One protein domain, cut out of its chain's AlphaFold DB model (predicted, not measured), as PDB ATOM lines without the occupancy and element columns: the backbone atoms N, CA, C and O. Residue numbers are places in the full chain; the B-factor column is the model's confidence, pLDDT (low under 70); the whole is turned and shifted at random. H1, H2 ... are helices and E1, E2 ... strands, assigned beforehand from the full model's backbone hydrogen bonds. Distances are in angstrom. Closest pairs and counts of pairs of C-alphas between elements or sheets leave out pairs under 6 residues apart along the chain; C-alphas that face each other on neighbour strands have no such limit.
ATOM      1  N   THR A   8     -27.271  49.496  21.441       78.44
ATOM      2  CA  THR A   8     -27.316  48.225  22.166       78.44
ATOM      3  C   THR A   8     -26.106  48.158  23.076       78.44
ATOM      4  O   THR A   8     -24.970  48.279  22.624       78.44
ATOM      5  N   PHE A   9     -26.352  48.011  24.373       80.25
ATOM      6  CA  PHE A   9     -25.308  47.798  25.361       80.25
ATOM      7  C   PHE A   9     -25.128  46.295  25.535       80.25
ATOM      8  O   PHE A   9     -25.994  45.618  26.091       80.25
ATOM      9  N   TYR A  10     -24.015  45.777  25.019       79.81
ATOM     10  CA  TYR A  10     -23.644  44.365  25.088       79.81
ATOM     11  C   TYR A  10     -22.927  44.061  26.403       79.81
ATOM     12  O   TYR A  10     -21.956  44.739  26.742       79.81
ATOM     13  N   ARG A  11     -23.426  43.069  27.142       81.81
ATOM     14  CA  ARG A  11     -22.922  42.602  28.441       81.81
ATOM     15  C   ARG A  11     -23.126  41.082  28.581       81.81
ATOM     16  O   ARG A  11     -22.843  40.337  27.651       81.81
ATOM     17  N   ASP A  12     -23.613  40.580  29.717       75.94
ATOM     18  CA  ASP A  12     -23.667  39.139  29.997       75.94
ATOM     19  C   ASP A  12     -24.887  38.413  29.414       75.94
ATOM     20  O   ASP A  12     -24.891  37.182  29.346       75.94
ATOM     21  N   THR A  13     -25.920  39.142  28.979       81.06
ATOM     22  CA  THR A  13     -27.180  38.563  28.474       81.06
ATOM     23  C   THR A  13     -27.384  38.813  26.978       81.06
ATOM     24  O   THR A  13     -26.795  39.737  26.411       81.06
ATOM     25  N   PRO A  14     -28.167  37.982  26.268       79.75
ATOM     26  CA  PRO A  14     -28.360  38.184  24.839       79.75
ATOM     27  C   PRO A  14     -29.196  39.449  24.626       79.75
ATOM     28  O   PRO A  14     -30.348  39.517  25.047       79.75
ATOM     29  N   ALA A  15     -28.612  40.462  23.984       81.88
ATOM     30  CA  ALA A  15     -29.323  41.681  23.608       81.88
ATOM     31  C   ALA A  15     -29.883  41.586  22.181       81.88
ATOM     32  O   ALA A  15     -29.247  40.956  21.319       81.88
ATOM     33  N   PRO A  16     -31.044  42.218  21.924       81.25
ATOM     34  CA  PRO A  16     -31.547  42.411  20.577       81.25
ATOM     35  C   PRO A  16     -30.668  43.427  19.853       81.25
ATOM     36  O   PRO A  16     -30.289  44.441  20.431       81.25
ATOM     37  N   PHE A  17     -30.345  43.161  18.595       81.06
ATOM     38  CA  PHE A  17     -29.490  44.016  17.779       81.06
ATOM     39  C   PHE A  17     -29.899  43.954  16.309       81.06
ATOM     40  O   PHE A  17     -30.619  43.042  15.892       81.06
ATOM     41  N   ASN A  18     -29.410  44.911  15.521       81.00
ATOM     42  CA  ASN A  18     -29.503  44.877  14.068       81.00
ATOM     43  C   ASN A  18     -28.130  44.532  13.482       81.00
ATOM     44  O   ASN A  18     -27.148  45.234  13.730       81.00
ATOM     45  N   CYS A  19     -28.034  43.422  12.753       78.50
ATOM     46  CA  CYS A  19     -26.764  42.977  12.203       78.50
ATOM     47  C   CYS A  19     -26.363  43.826  10.993       78.50
ATOM     48  O   CYS A  19     -26.999  43.747   9.947       78.50
ATOM     49  N   LEU A  20     -25.246  44.551  11.091       79.06
ATOM     50  CA  LEU A  20     -24.697  45.339   9.977       79.06
ATOM     51  C   LEU A  20     -24.269  44.479   8.773       79.06
ATOM     52  O   LEU A  20     -24.201  44.982   7.659       79.06
ATOM     53  N   TYR A  21     -23.993  43.188   8.988       81.94
ATOM     54  CA  TYR A  21     -23.513  42.281   7.939       81.94
ATOM     55  C   TYR A  21     -24.638  41.639   7.123       81.94
ATOM     56  O   TYR A  21     -24.488  41.459   5.920       81.94
ATOM     57  N   CYS A  22     -25.747  41.252   7.763       83.88
ATOM     58  CA  CYS A  22     -26.851  40.552   7.094       83.88
ATOM     59  C   CYS A  22     -28.191  41.300   7.133       83.88
ATOM     60  O   CYS A  22     -29.169  40.791   6.599       83.88
ATOM     61  N   GLY A  23     -28.262  42.470   7.778       79.50
ATOM     62  CA  GLY A  23     -29.478  43.287   7.885       79.50
ATOM     63  C   GLY A  23     -30.602  42.665   8.718       79.50
ATOM     64  O   GLY A  23     -31.697  43.218   8.778       79.50
ATOM     65  N   ASN A  24     -30.357  41.514   9.349       79.44
ATOM     66  CA  ASN A  24     -31.338  40.844  10.192       79.44
ATOM     67  C   ASN A  24     -31.309  41.399  11.614       79.44
ATOM     68  O   ASN A  24     -30.249  41.551  12.230       79.44
ATOM     69  N   THR A  25     -32.501  41.614  12.158       78.69
ATOM     70  CA  THR A  25     -32.715  41.936  13.566       78.69
ATOM     71  C   THR A  25     -32.973  40.660  14.355       78.69
ATOM     72  O   THR A  25     -33.813  39.851  13.961       78.69
ATOM     73  N   GLY A  26     -32.285  40.468  15.476       81.00
ATOM     74  CA  GLY A  26     -32.462  39.275  16.301       81.00
ATOM     75  C   GLY A  26     -31.743  39.367  17.640       81.00
ATOM     76  O   GLY A  26     -31.185  40.407  17.978       81.00
ATOM     77  N   LEU A  27     -31.758  38.272  18.402       82.50
ATOM     78  CA  LEU A  27     -30.981  38.134  19.636       82.50
ATOM     79  C   LEU A  27     -29.559  37.667  19.312       82.50
ATOM     80  O   LEU A  27     -29.354  36.787  18.474       82.50
ATOM     81  N   THR A  28     -28.570  38.260  19.976       83.31
ATOM     82  CA  THR A  28     -27.173  37.821  19.856       83.31
ATOM     83  C   THR A  28     -26.957  36.446  20.478       83.31
ATOM     84  O   THR A  28     -27.508  36.127  21.528       83.31
ATOM     85  N   HIS A  29     -26.094  35.641  19.860       84.62
ATOM     86  CA  HIS A  29     -25.574  34.424  20.469       84.62
ATOM     87  C   HIS A  29     -24.328  34.764  21.287       84.62
ATOM     88  O   HIS A  29     -23.334  35.245  20.738       84.62
ATOM     89  N   ILE A  30     -24.355  34.487  22.589       82.56
ATOM     90  CA  ILE A  30     -23.215  34.736  23.473       82.56
ATOM     91  C   ILE A  30     -22.281  33.534  23.452       82.56
ATOM     92  O   ILE A  30     -22.713  32.389  23.566       82.56
ATOM     93  N   ARG A  31     -20.982  33.790  23.328       80.31
ATOM     94  CA  ARG A  31     -19.936  32.822  23.655       80.31
ATOM     95  C   ARG A  31     -19.060  33.383  24.759       80.31
ATOM     96  O   ARG A  31     -18.605  34.519  24.657       80.31
ATOM     97  N   SER A  32     -18.826  32.590  25.794       73.94
ATOM     98  CA  SER A  32     -17.893  32.933  26.857       73.94
ATOM     99  C   SER A  32     -16.480  32.497  26.456       73.94
ATOM    100  O   SER A  32     -16.276  31.413  25.907       73.94
ATOM    101  N   LYS A  33     -15.495  33.370  26.675       72.00
ATOM    102  CA  LYS A  33     -14.070  33.048  26.559       72.00
ATOM    103  C   LYS A  33     -13.377  33.397  27.876       72.00
ATOM    104  O   LYS A  33     -13.637  34.478  28.406       72.00
ATOM    105  N   PRO A  34     -12.502  32.524  28.403       63.84
ATOM    106  CA  PRO A  34     -11.758  32.830  29.619       63.84
ATOM    107  C   PRO A  34     -10.904  34.089  29.392       63.84
ATOM    108  O   PRO A  34     -10.156  34.162  28.419       63.84
ATOM    109  N   GLY A  35     -11.077  35.099  30.250       64.50
ATOM    110  CA  GLY A  35     -10.390  36.396  30.174       64.50
ATOM    111  C   GLY A  35      -9.288  36.556  31.226       64.50
ATOM    112  O   GLY A  35      -9.036  35.655  32.025       64.50
ATOM    113  N   VAL A  36      -8.653  37.731  31.273       60.75
ATOM    114  CA  VAL A  36      -7.572  38.054  32.233       60.75
ATOM    115  C   VAL A  36      -8.034  37.915  33.689       60.75
ATOM    116  O   VAL A  36      -7.285  37.416  34.525       60.75
ATOM    117  N   ALA A  37      -9.294  38.247  33.990       57.41
ATOM    118  CA  ALA A  37      -9.887  38.037  35.312       57.41
ATOM    119  C   ALA A  37      -9.919  36.552  35.729       57.41
ATOM    120  O   ALA A  37      -9.752  36.248  36.909       57.41
ATOM    121  N   ALA A  38     -10.047  35.617  34.778       58.72
ATOM    122  CA  ALA A  38      -9.957  34.181  35.048       58.72
ATOM    123  C   ALA A  38      -8.513  33.747  35.371       58.72
ATOM    124  O   ALA A  38      -8.304  32.872  36.208       58.72
ATOM    125  N   VAL A  39      -7.514  34.397  34.763       59.28
ATOM    126  CA  VAL A  39      -6.087  34.163  35.049       59.28
ATOM    127  C   VAL A  39      -5.692  34.740  36.411       59.28
ATOM    128  O   VAL A  39      -4.947  34.110  37.152       59.28
ATOM    129  N   VAL A  40      -6.215  35.908  36.789       56.56
ATOM    130  CA  VAL A  40      -5.960  36.488  38.118       56.56
ATOM    131  C   VAL A  40      -6.687  35.692  39.202       56.56
ATOM    132  O   VAL A  40      -6.050  35.314  40.176       56.56
ATOM    133  N   ALA A  41      -7.960  35.325  39.012       54.72
ATOM    134  CA  ALA A  41      -8.687  34.447  39.938       54.72
ATOM    135  C   ALA A  41      -8.025  33.064  40.115       54.72
ATOM    136  O   ALA A  41      -8.155  32.455  41.172       54.72
ATOM    137  N   CYS A  42      -7.271  32.590  39.116       54.03
ATOM    138  CA  CYS A  42      -6.425  31.396  39.212       54.03
ATOM    139  C   CYS A  42      -5.228  31.581  40.163       54.03
ATOM    140  O   CYS A  42      -4.752  30.604  40.737       54.03
ATOM    141  N   MET A  43      -4.727  32.806  40.330       54.91
ATOM    142  CA  MET A  43      -3.539  33.104  41.139       54.91
ATOM    143  C   MET A  43      -3.885  33.521  42.579       54.91
ATOM    144  O   MET A  43      -3.007  33.493  43.440       54.91
ATOM    145  N   THR A  44      -5.137  33.906  42.860       56.03
ATOM    146  CA  THR A  44      -5.508  34.538  44.139       56.03
ATOM    147  C   THR A  44      -5.726  33.581  45.325       56.03
ATOM    148  O   THR A  44      -5.379  33.981  46.437       56.03
ATOM    149  N   PRO A  45      -6.237  32.336  45.197       49.94
ATOM    150  CA  PRO A  45      -6.340  31.457  46.350       49.94
ATOM    151  C   PRO A  45      -5.190  30.449  46.336       49.94
ATOM    152  O   PRO A  45      -5.172  29.499  45.560       49.94
ATOM    153  N   MET A  57     -18.626  30.569  37.726       55.31
ATOM    154  CA  MET A  57     -17.704  31.667  37.378       55.31
ATOM    155  C   MET A  57     -17.807  32.140  35.922       55.31
ATOM    156  O   MET A  57     -17.051  33.021  35.507       55.31
ATOM    157  N   ASP A  58     -18.781  31.632  35.160       61.62
ATOM    158  CA  ASP A  58     -19.065  32.091  33.794       61.62
ATOM    159  C   ASP A  58     -19.332  33.605  33.728       61.62
ATOM    160  O   ASP A  58     -19.128  34.228  32.686       61.62
ATOM    161  N   CYS A  59     -19.761  34.218  34.832       65.19
ATOM    162  CA  CYS A  59     -20.040  35.649  34.971       65.19
ATOM    163  C   CYS A  59     -18.777  36.542  34.907       65.19
ATOM    164  O   CYS A  59     -18.862  37.749  34.684       65.19
ATOM    165  N   LEU A  60     -17.582  35.974  35.100       65.12
ATOM    166  CA  LEU A  60     -16.314  36.714  35.014       65.12
ATOM    167  C   LEU A  60     -15.645  36.643  33.640       65.12
ATOM    168  O   LEU A  60     -14.624  37.291  33.415       65.12
ATOM    169  N   TRP A  61     -16.164  35.814  32.740       71.00
ATOM    170  CA  TRP A  61     -15.530  35.567  31.453       71.00
ATOM    171  C   TRP A  61     -15.899  36.641  30.442       71.00
ATOM    172  O   TRP A  61     -17.002  37.184  30.464       71.00
ATOM    173  N   ASN A  62     -14.991  36.887  29.500       79.25
ATOM    174  CA  ASN A  62     -15.260  37.779  28.385       79.25
ATOM    175  C   ASN A  62     -16.426  37.208  27.570       79.25
ATOM    176  O   ASN A  62     -16.463  36.009  27.262       79.25
ATOM    177  N   LYS A  63     -17.385  38.061  27.209       82.94
ATOM    178  CA  LYS A  63     -18.578  37.679  26.453       82.94
ATOM    179  C   LYS A  63     -18.452  38.185  25.032       82.94
ATOM    180  O   LYS A  63     -18.228  39.361  24.784       82.94
ATOM    181  N   GLN A  64     -18.576  37.282  24.071       84.69
ATOM    182  CA  GLN A  64     -18.548  37.624  22.657       84.69
ATOM    183  C   GLN A  64     -19.918  37.386  22.049       84.69
ATOM    184  O   GLN A  64     -20.422  36.262  22.038       84.69
ATOM    185  N   HIS A  65     -20.495  38.443  21.498       84.75
ATOM    186  CA  HIS A  65     -21.786  38.408  20.843       84.75
ATOM    187  C   HIS A  65     -21.605  38.148  19.354       84.75
ATOM    188  O   HIS A  65     -20.885  38.867  18.657       84.75
ATOM    189  N   HIS A  66     -22.284  37.118  18.864       84.75
ATOM    190  CA  HIS A  66     -22.277  36.722  17.462       84.75
ATOM    191  C   HIS A  66     -23.689  36.766  16.889       84.75
ATOM    192  O   HIS A  66     -24.678  36.560  17.596       84.75
ATOM    193  N   CYS A  67     -23.788  37.017  15.589       84.88
ATOM    194  CA  CYS A  67     -25.052  36.911  14.882       84.88
ATOM    195  C   CYS A  67     -25.409  35.432  14.650       84.88
ATOM    196  O   CYS A  67     -24.592  34.714  14.074       84.88
ATOM    197  N   PRO A  68     -26.616  34.961  15.015       82.94
ATOM    198  CA  PRO A  68     -27.012  33.568  14.789       82.94
ATOM    199  C   PRO A  68     -27.223  33.227  13.306       82.94
ATOM    200  O   PRO A  68     -27.203  32.057  12.948       82.94
ATOM    201  N   GLN A  69     -27.432  34.230  12.445       83.69
ATOM    202  CA  GLN A  69     -27.670  34.025  11.012       83.69
ATOM    203  C   GLN A  69     -26.379  33.958  10.195       83.69
ATOM    204  O   GLN A  69     -26.212  33.046   9.395       83.69
ATOM    205  N   CYS A  70     -25.459  34.909  10.382       85.44
ATOM    206  CA  CYS A  70     -24.212  34.951   9.609       85.44
ATOM    207  C   CYS A  70     -22.983  34.457  10.383       85.44
ATOM    208  O   CYS A  70     -21.911  34.344   9.803       85.44
ATOM    209  N   GLY A  71     -23.097  34.205  11.691       82.62
ATOM    210  CA  GLY A  71     -21.977  33.790  12.540       82.62
ATOM    211  C   GLY A  71     -20.946  34.886  12.823       82.62
ATOM    212  O   GLY A  71     -20.039  34.661  13.620       82.62
ATOM    213  N   ASN A  72     -21.076  36.074  12.221       84.88
ATOM    214  CA  ASN A  72     -20.129  37.167  12.416       84.88
ATOM    215  C   ASN A  72     -20.193  37.721  13.841       84.88
ATOM    216  O   ASN A  72     -21.269  37.835  14.439       84.88
ATOM    217  N   LYS A  73     -19.025  38.096  14.367       84.31
ATOM    218  CA  LYS A  73     -18.893  38.795  15.646       84.31
ATOM    219  C   LYS A  73     -19.469  40.205  15.505       84.31
ATOM    220  O   LYS A  73     -19.079  40.947  14.606       84.31
ATOM    221  N   VAL A  74     -20.398  40.555  16.387       83.44
ATOM    222  CA  VAL A  74     -21.095  41.852  16.372       83.44
ATOM    223  C   VAL A  74     -20.658  42.752  17.515       83.44
ATOM    224  O   VAL A  74     -20.646  43.966  17.351       83.44
ATOM    225  N   ALA A  75     -20.260  42.160  18.641       82.62
ATOM    226  CA  ALA A  75     -19.692  42.878  19.768       82.62
ATOM    227  C   ALA A  75     -18.858  41.942  20.648       82.62
ATOM    228  O   ALA A  75     -19.044  40.722  20.658       82.62
ATOM    229  N   ASP A  76     -17.955  42.529  21.414       82.69
ATOM    230  CA  ASP A  76     -17.274  41.898  22.533       82.69
ATOM    231  C   ASP A  76     -17.421  42.758  23.775       82.69
ATOM    232  O   ASP A  76     -17.391  43.984  23.718       82.69
ATOM    233  N   PHE A  77     -17.597  42.073  24.893       82.12
ATOM    234  CA  PHE A  77     -17.577  42.636  26.218       82.12
ATOM    235  C   PHE A  77     -16.448  41.947  26.978       82.12
ATOM    236  O   PHE A  77     -16.562  40.791  27.401       82.12
ATOM    237  N   GLU A  78     -15.315  42.638  27.062       77.62
ATOM    238  CA  GLU A  78     -14.164  42.181  27.828       77.62
ATOM    239  C   GLU A  78     -14.230  42.729  29.246       77.62
ATOM    240  O   GLU A  78     -14.416  43.924  29.472       77.62
ATOM    241  N   LYS A  79     -14.067  41.831  30.215       71.50
ATOM    242  CA  LYS A  79     -14.030  42.171  31.629       71.50
ATOM    243  C   LYS A  79     -12.573  42.363  32.030       71.50
ATOM    244  O   LYS A  79     -11.905  41.446  32.505       71.50
ATOM    245  N   SER A  80     -12.069  43.557  31.735       66.19
ATOM    246  CA  SER A  80     -10.661  43.916  31.928       66.19
ATOM    247  C   SER A  80     -10.293  44.144  33.393       66.19
ATOM    248  O   SER A  80      -9.117  44.069  33.727       66.19
ATOM    249  N   ASP A  81     -11.275  44.411  34.259       65.81
ATOM    250  CA  ASP A  81     -11.050  44.756  35.663       65.81
ATOM    251  C   ASP A  81     -10.711  43.524  36.521       65.81
ATOM    252  O   ASP A  81     -11.593  42.712  36.821       65.81
ATOM    253  N   PRO A  82      -9.458  43.384  36.997       63.16
ATOM    254  CA  PRO A  82      -9.056  42.253  37.832       63.16
ATOM    255  C   PRO A  82      -9.653  42.333  39.245       63.16
ATOM    256  O   PRO A  82      -9.862  41.308  39.890       63.16
TER     257      PRO A  82
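Overview. This is residues 8 to 45 and 57 to 82 of the 100 residues of the protein "LITAF domain-containing protein" of Brassica rapa subsp. pekinensis (UniProt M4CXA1). What does the model look like? It is a loose rod: the small hairpin E1-E2 lies toward one end, a three-stranded sheet of E3, E4 and E5 comes next along the length, and the helix H1 reaches out at the other end, with the one-turn helix H2 by the sheet. What is it made of? The 64 printed residues hold two named helices and five named strands, in the order E1 E2 E3 H1 H2 E4 E5, mixed in class; the larger sheet runs E3 - E4 - E5, all antiparallel, and the smaller one is E1 - E2, antiparallel. How large is it? The radius of gyration of the C-alphas is 13.4 A, and the spans are 46 by 18 by 15 A.

Arrangement. How do the first strands pair? E1, residues 16 to 18, and E2, residues 25 to 27, form an antiparallel hairpin at 148 degrees, with N 17 and O 26 within hydrogen-bond range at 2.9 A. E2 runs on into E3, residues 29 to 33, at 48 degrees across one residue, and the two meet only through their link. How is the larger sheet joined? The inner strand E4, residues 62 to 66, is antiparallel to E3 at 149 degrees, with N 31 and O 64 2.8 A apart. It forms a hairpin with E5, residues 73 to 77, at 160 degrees, with N 65 and O 75 2.8 A apart. Where are the helices? H1, residues 36 to 43, is not on the sheet and has every O i to N i+4 pair within hydrogen-bond range, while H2, residues 57 to 60, is too short for such a pair. H2 is only just on the sheet, with 5 pairs of C-alphas within 10 A, and only grazes it with residues 58 to 60. H1 and H2 are close but not clearly touching; their closest C-alphas, Ala 37 and Leu 60, are 6.6 A apart.

Along the chain. Where does E1 begin? C-alpha 16 is at (-31.547, 42.411, 20.577). How long are the longer elements? From first to last C-alpha, E3 measures 13.1 A, E4 13.0 A, E5 11.3 A and H1 11.0 A. Where does E5 end? C-alpha 77 is at (-17.577, 42.636, 26.218).

Size, cuts and confidence. Which C-alphas are farthest apart? Those of Gly 23 and Pro 45, at 46.4 A. Is the printed part unbroken? Residues 46 to 56 are not printed, and C-alphas 45 and 57 are 14.5 A apart across the cut; of the links printed whole, none is long. Where is confidence low? The mean pLDDT of the printed part is 74.6, and residues 34 to 45, 57 to 60 and 80 to 82 are under 70.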